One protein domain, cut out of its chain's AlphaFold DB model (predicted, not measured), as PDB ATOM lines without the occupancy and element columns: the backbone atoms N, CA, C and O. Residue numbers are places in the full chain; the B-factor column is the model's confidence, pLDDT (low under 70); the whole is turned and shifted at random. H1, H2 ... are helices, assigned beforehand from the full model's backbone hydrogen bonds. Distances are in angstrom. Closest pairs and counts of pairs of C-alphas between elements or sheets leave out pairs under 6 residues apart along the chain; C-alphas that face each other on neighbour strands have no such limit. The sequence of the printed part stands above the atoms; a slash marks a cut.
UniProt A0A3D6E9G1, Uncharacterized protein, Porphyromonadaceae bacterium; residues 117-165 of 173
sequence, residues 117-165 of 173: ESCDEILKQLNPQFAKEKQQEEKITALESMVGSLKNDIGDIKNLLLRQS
ATOM      1  N   GLU A 117     169.176 117.198 140.182       88.88
ATOM      2  CA  GLU A 117     168.318 117.479 139.020       88.88
ATOM      3  C   GLU A 117     167.613 116.214 138.510       88.88
ATOM      4  O   GLU A 117     166.396 116.205 138.321       88.88
ATOM      5  N   SER A 118     168.354 115.113 138.373       89.00
ATOM      6  CA  SER A 118     167.801 113.827 137.931       89.00
ATOM      7  C   SER A 118     166.772 113.276 138.924       89.00
ATOM      8  O   SER A 118     165.714 112.783 138.532       89.00
ATOM      9  N   CYS A 119     167.044 113.374 140.229       85.25
ATOM     10  CA  CYS A 119     166.098 112.983 141.270       85.25
ATOM     11  C   CYS A 119     164.830 113.846 141.243       85.25
ATOM     12  O   CYS A 119     163.735 113.311 141.410       85.25
ATOM     13  N   ASP A 120     164.958 115.149 140.992       83.19
ATOM     14  CA  ASP A 120     163.833 116.073 140.829       83.19
ATOM     15  C   ASP A 120     162.935 115.677 139.644       83.19
ATOM     16  O   ASP A 120     161.707 115.689 139.754       83.19
ATOM     17  N   GLU A 121     163.527 115.296 138.510       83.81
ATOM     18  CA  GLU A 121     162.786 114.795 137.347       83.81
ATOM     19  C   GLU A 121     162.078 113.470 137.641       83.81
ATOM     20  O   GLU A 121     160.897 113.310 137.328       83.81
ATOM     21  N   ILE A 122     162.769 112.541 138.302       83.50
ATOM     22  CA  ILE A 122     162.207 111.254 138.723       83.50
ATOM     23  C   ILE A 122     161.033 111.466 139.691       83.50
ATOM     24  O   ILE A 122     159.986 110.837 139.536       83.50
ATOM     25  N   LEU A 123     161.155 112.391 140.650       78.31
ATOM     26  CA  LEU A 123     160.075 112.749 141.574       78.31
ATOM     27  C   LEU A 123     158.877 113.368 140.848       78.31
ATOM     28  O   LEU A 123     157.739 113.021 141.165       78.31
ATOM     29  N   LYS A 124     159.101 114.223 139.839       74.62
ATOM     30  CA  LYS A 124     158.024 114.760 138.986       74.62
ATOM     31  C   LYS A 124     157.296 113.658 138.207       74.62
ATOM     32  O   LYS A 124     156.084 113.755 138.023       74.62
ATOM     33  N   GLN A 125     158.009 112.624 137.759       72.62
ATOM     34  CA  GLN A 125     157.425 111.493 137.026       72.62
ATOM     35  C   GLN A 125     156.671 110.516 137.941       72.62
ATOM     36  O   GLN A 125     155.591 110.050 137.583       72.62
ATOM     37  N   LEU A 126     157.216 110.214 139.123       73.81
ATOM     38  CA  LEU A 126     156.632 109.263 140.076       73.81
ATOM     39  C   LEU A 126     155.502 109.866 140.916       73.81
ATOM     40  O   LEU A 126     154.608 109.136 141.340       73.81
ATOM     41  N   ASN A 127     155.527 111.178 141.165       68.62
ATOM     42  CA  ASN A 127     154.531 111.859 141.984       68.62
ATOM     43  C   ASN A 127     153.872 113.037 141.233       68.62
ATOM     44  O   ASN A 127     154.299 114.190 141.361       68.62
ATOM     45  N   PRO A 128     152.779 112.785 140.489       62.72
ATOM     46  CA  PRO A 128     152.072 113.821 139.735       62.72
ATOM     47  C   PRO A 128     151.411 114.914 140.601       62.72
ATOM     48  O   PRO A 128     151.047 115.959 140.061       62.72
ATOM     49  N   GLN A 129     151.267 114.720 141.920       57.69
ATOM     50  CA  GLN A 129     150.848 115.790 142.841       57.69
ATOM     51  C   GLN A 129     152.001 116.767 143.126       57.69
ATOM     52  O   GLN A 129     151.798 117.978 143.073       57.69
ATOM     53  N   PHE A 130     153.228 116.263 143.299       59.56
ATOM     54  CA  PHE A 130     154.426 117.082 143.542       59.56
ATOM     55  C   PHE A 130     154.816 117.921 142.314       59.56
ATOM     56  O   PHE A 130     155.209 119.080 142.434       59.56
ATOM     57  N   ALA A 131     154.635 117.369 141.109       58.44
ATOM     58  CA  ALA A 131     154.816 118.114 139.863       58.44
ATOM     59  C   ALA A 131     153.840 119.300 139.743       58.44
ATOM     60  O   ALA A 131     154.229 120.365 139.265       58.44
ATOM     61  N   LYS A 132     152.587 119.136 140.191       57.78
ATOM     62  CA  LYS A 132     151.582 120.210 140.183       57.78
ATOM     63  C   LYS A 132     151.839 121.261 141.261       57.78
ATOM     64  O   LYS A 132     151.693 122.442 140.962       57.78
ATOM     65  N   GLU A 133     152.244 120.864 142.468       60.66
ATOM     66  CA  GLU A 133     152.616 121.810 143.530       60.66
ATOM     67  C   GLU A 133     153.846 122.634 143.148       60.66
ATOM     68  O   GLU A 133     153.745 123.858 143.110       60.66
ATOM     69  N   LYS A 134     154.949 121.997 142.728       61.09
ATOM     70  CA  LYS A 134     156.174 122.705 142.318       61.09
ATOM     71  C   LYS A 134     155.930 123.645 141.133       61.09
ATOM     72  O   LYS A 134     156.419 124.768 141.118       61.09
ATOM     73  N   GLN A 135     155.111 123.231 140.161       61.22
ATOM     74  CA  GLN A 135     154.764 124.081 139.020       61.22
ATOM     75  C   GLN A 135     153.820 125.239 139.398       61.22
ATOM     76  O   GLN A 135     153.880 126.297 138.771       61.22
ATOM     77  N   GLN A 136     152.945 125.076 140.398       56.97
ATOM     78  CA  GLN A 136     152.181 126.203 140.945       56.97
ATOM     79  C   GLN A 136     153.082 127.160 141.731       56.97
ATOM     80  O   GLN A 136     152.937 128.367 141.573       56.97
ATOM     81  N   GLU A 137     154.027 126.651 142.514       63.00
ATOM     82  CA  GLU A 137     154.930 127.451 143.350       63.00
ATOM     83  C   GLU A 137     155.932 128.269 142.513       63.00
ATOM     84  O   GLU A 137     156.108 129.469 142.735       63.00
ATOM     85  N   GLU A 138     156.496 127.670 141.456       65.38
ATOM     86  CA  GLU A 138     157.314 128.377 140.461       65.38
ATOM     87  C   GLU A 138     156.505 129.473 139.744       65.38
ATOM     88  O   GLU A 138     156.993 130.591 139.554       65.38
ATOM     89  N   LYS A 139     155.241 129.197 139.387       66.50
ATOM     90  CA  LYS A 139     154.354 130.197 138.765       66.50
ATOM     91  C   LYS A 139     153.989 131.328 139.719       66.50
ATOM     92  O   LYS A 139     153.938 132.471 139.274       66.50
ATOM     93  N   ILE A 140     153.745 131.034 140.994       63.00
ATOM     94  CA  ILE A 140     153.463 132.044 142.021       63.00
ATOM     95  C   ILE A 140     154.686 132.939 142.209       63.00
ATOM     96  O   ILE A 140     154.551 134.152 142.118       63.00
ATOM     97  N   THR A 141     155.880 132.365 142.342       66.38
ATOM     98  CA  THR A 141     157.126 133.135 142.496       66.38
ATOM     99  C   THR A 141     157.400 134.025 141.275       66.38
ATOM    100  O   THR A 141     157.758 135.198 141.405       66.38
ATOM    101  N   ALA A 142     157.180 133.504 140.062       73.50
ATOM    102  CA  ALA A 142     157.304 134.284 138.831       73.50
ATOM    103  C   ALA A 142     156.256 135.410 138.746       73.50
ATOM    104  O   ALA A 142     156.575 136.523 138.319       73.50
ATOM    105  N   LEU A 143     155.018 135.147 139.176       69.50
ATOM    106  CA  LEU A 143     153.955 136.148 139.263       69.50
ATOM    107  C   LEU A 143     154.268 137.225 140.306       69.50
ATOM    108  O   LEU A 143     154.120 138.402 139.997       69.50
ATOM    109  N   GLU A 144     154.745 136.866 141.497       74.50
ATOM    110  CA  GLU A 144     155.151 137.817 142.540       74.50
ATOM    111  C   GLU A 144     156.283 138.731 142.061       74.50
ATOM    112  O   GLU A 144     156.230 139.945 142.268       74.50
ATOM    113  N   SER A 145     157.262 138.180 141.339       75.00
ATOM    114  CA  SER A 145     158.352 138.950 140.729       75.00
ATOM    115  C   SER A 145     157.860 139.918 139.641       75.00
ATOM    116  O   SER A 145     158.228 141.100 139.628       75.00
ATOM    117  N   MET A 146     156.963 139.461 138.757       72.31
ATOM    118  CA  MET A 146     156.344 140.321 137.740       72.31
ATOM    119  C   MET A 146     155.476 141.418 138.364       72.31
ATOM    120  O   MET A 146     155.550 142.567 137.934       72.31
ATOM    121  N   VAL A 147     154.693 141.105 139.398       76.38
ATOM    122  CA  VAL A 147     153.872 142.080 140.134       76.38
ATOM    123  C   VAL A 147     154.749 143.090 140.875       76.38
ATOM    124  O   VAL A 147     154.425 144.279 140.894       76.38
ATOM    125  N   GLY A 148     155.878 142.654 141.438       79.88
ATOM    126  CA  GLY A 148     156.884 143.537 142.028       79.88
ATOM    127  C   GLY A 148     157.447 144.534 141.013       79.88
ATOM    128  O   GLY A 148     157.477 145.734 141.287       79.88
ATOM    129  N   SER A 149     157.812 144.059 139.819       78.31
ATOM    130  CA  SER A 149     158.280 144.914 138.718       78.31
ATOM    131  C   SER A 149     157.193 145.884 138.244       78.31
ATOM    132  O   SER A 149     157.434 147.086 138.183       78.31
ATOM    133  N   LEU A 150     155.958 145.407 138.038       79.19
ATOM    134  CA  LEU A 150     154.832 146.260 137.639       79.19
ATOM    135  C   LEU A 150     154.526 147.346 138.679       79.19
ATOM    136  O   LEU A 150     154.185 148.475 138.331       79.19
ATOM    137  N   LYS A 151     154.634 147.019 139.973       79.38
ATOM    138  CA  LYS A 151     154.452 147.980 141.067       79.38
ATOM    139  C   LYS A 151     155.511 149.084 141.020       79.38
ATOM    140  O   LYS A 151     155.175 150.239 141.286       79.38
ATOM    141  N   ASN A 152     156.752 148.739 140.684       83.81
ATOM    142  CA  ASN A 152     157.826 149.713 140.512       83.81
ATOM    143  C   ASN A 152     157.560 150.608 139.293       83.81
ATOM    144  O   ASN A 152     157.547 151.828 139.447       83.81
ATOM    145  N   ASP A 153     157.200 150.024 138.147       83.31
ATOM    146  CA  ASP A 153     156.875 150.769 136.923       83.31
ATOM    147  C   ASP A 153     155.697 151.740 137.132       83.31
ATOM    148  O   ASP A 153     155.741 152.901 136.723       83.31
ATOM    149  N   ILE A 154     154.641 151.306 137.833       82.19
ATOM    150  CA  ILE A 154     153.506 152.168 138.205       82.19
ATOM    151  C   ILE A 154     153.953 153.287 139.159       82.19
ATOM    152  O   ILE A 154     153.466 154.418 139.060       82.19
ATOM    153  N   GLY A 155     154.875 152.993 140.080       84.75
ATOM    154  CA  GLY A 155     155.493 153.989 140.951       84.75
ATOM    155  C   GLY A 155     156.224 155.072 140.157       84.75
ATOM    156  O   GLY A 155     156.030 156.264 140.414       84.75
ATOM    157  N   ASP A 156     156.989 154.674 139.145       85.19
ATOM    158  CA  ASP A 156     157.731 155.582 138.276       85.19
ATOM    159  C   ASP A 156     156.806 156.422 137.393       85.19
ATOM    160  O   ASP A 156     156.965 157.644 137.323       85.19
ATOM    161  N   ILE A 157     155.763 155.819 136.813       85.50
ATOM    162  CA  ILE A 157     154.732 156.537 136.048       85.50
ATOM    163  C   ILE A 157     154.021 157.570 136.932       85.50
ATOM    164  O   ILE A 157     153.841 158.722 136.526       85.50
ATOM    165  N   LYS A 158     153.657 157.201 138.168       81.94
ATOM    166  CA  LYS A 158     153.047 158.126 139.134       81.94
ATOM    167  C   LYS A 158     153.980 159.294 139.450       81.94
ATOM    168  O   LYS A 158     153.534 160.441 139.469       81.94
ATOM    169  N   ASN A 159     155.265 159.030 139.679       84.31
ATOM    170  CA  ASN A 159     156.257 160.073 139.941       84.31
ATOM    171  C   ASN A 159     156.446 161.008 138.740       84.31
ATOM    172  O   ASN A 159     156.588 162.221 138.914       84.31
ATOM    173  N   LEU A 160     156.403 160.469 137.523       83.25
ATOM    174  CA  LEU A 160     156.536 161.238 136.292       83.25
ATOM    175  C   LEU A 160     155.312 162.139 136.057       83.25
ATOM    176  O   LEU A 160     155.479 163.322 135.768       83.25
ATOM    177  N   LEU A 161     154.097 161.637 136.303       78.44
ATOM    178  CA  LEU A 161     152.852 162.421 136.272       78.44
ATOM    179  C   LEU A 161     152.802 163.500 137.366       78.44
ATOM    180  O   LEU A 161     152.368 164.627 137.115       78.44
ATOM    181  N   LEU A 162     153.279 163.196 138.577       78.38
ATOM    182  CA  LEU A 162     153.398 164.182 139.655       78.38
ATOM    183  C   LEU A 162     154.396 165.290 139.292       78.38
ATOM    184  O   LEU A 162     154.123 166.466 139.518       78.38
ATOM    185  N   ARG A 163     155.524 164.947 138.662       78.69
ATOM    186  CA  ARG A 163     156.473 165.948 138.154       78.69
ATOM    187  C   ARG A 163     155.871 166.792 137.036       78.69
ATOM    188  O   ARG A 163     156.023 168.010 137.062       78.69
ATOM    189  N   GLN A 164     155.168 166.172 136.092       74.62
ATOM    190  CA  GLN A 164     154.590 166.867 134.943       74.62
ATOM    191  C   GLN A 164     153.439 167.809 135.357       74.62
ATOM    192  O   GLN A 164     153.344 168.948 134.889       74.62
ATOM    193  N   SER A 165     152.606 167.392 136.316       67.94
ATOM    194  CA  SER A 165     151.573 168.251 136.917       67.94
ATOM    195  C   SER A 165     152.171 169.412 137.721       67.94
ATOM    196  O   SER A 165     151.682 170.537 137.618       67.94
TER     197      SER A 165
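AT A GLANCE: This is residues 117 to 165 of the 173 residues of an uncharacterized protein of Porphyromonadaceae bacterium (UniProt A0A3D6E9G1). A short helix, H1, meets one end of a long helix, H2, at a corner, making an L with one short and one very long arm. Most of H2, residues 136 to 165, stands free and makes the length of the rod. The 49 printed residues hold two named helices, H1 then H2, and no named strand: all helix. The whole is extended, with a radius of gyration of the C-alphas of 19.0 A and spans of 59 by 18 by 7 A.

HOW THE PARTS SIT: H1, residues 117 to 126, and H2, residues 128 to 165, touch only at the corner by their tight link of 1 residue, Asn 127. H2 touches H1 with residues 130 to 131 alone; the closest C-alphas, those of Lys 124 and Ala 131, are 4.7 A apart. Their lines stand at a steep tilt of 65 degrees, opposite ways. Every O i to N i+4 pair is within hydrogen-bond range in H1, and 33 of 34 are in H2.

IN THESE COORDINATES: H1 begins at C-alpha 117 (168.318, 117.479, 139.020). H2 runs 54.5 A from C-alpha 128 (152.072, 113.821, 139.735) to C-alpha 165 (151.573, 168.251, 136.917), and H1 14.3 A.

THE WHOLE: The C-alphas farthest apart, those of Leu 126 and Ser 165, are 59.3 A apart. The printed part has no cut. Its mean pLDDT is 74.1, with residues 127 to 141, 143 and 165 under 70.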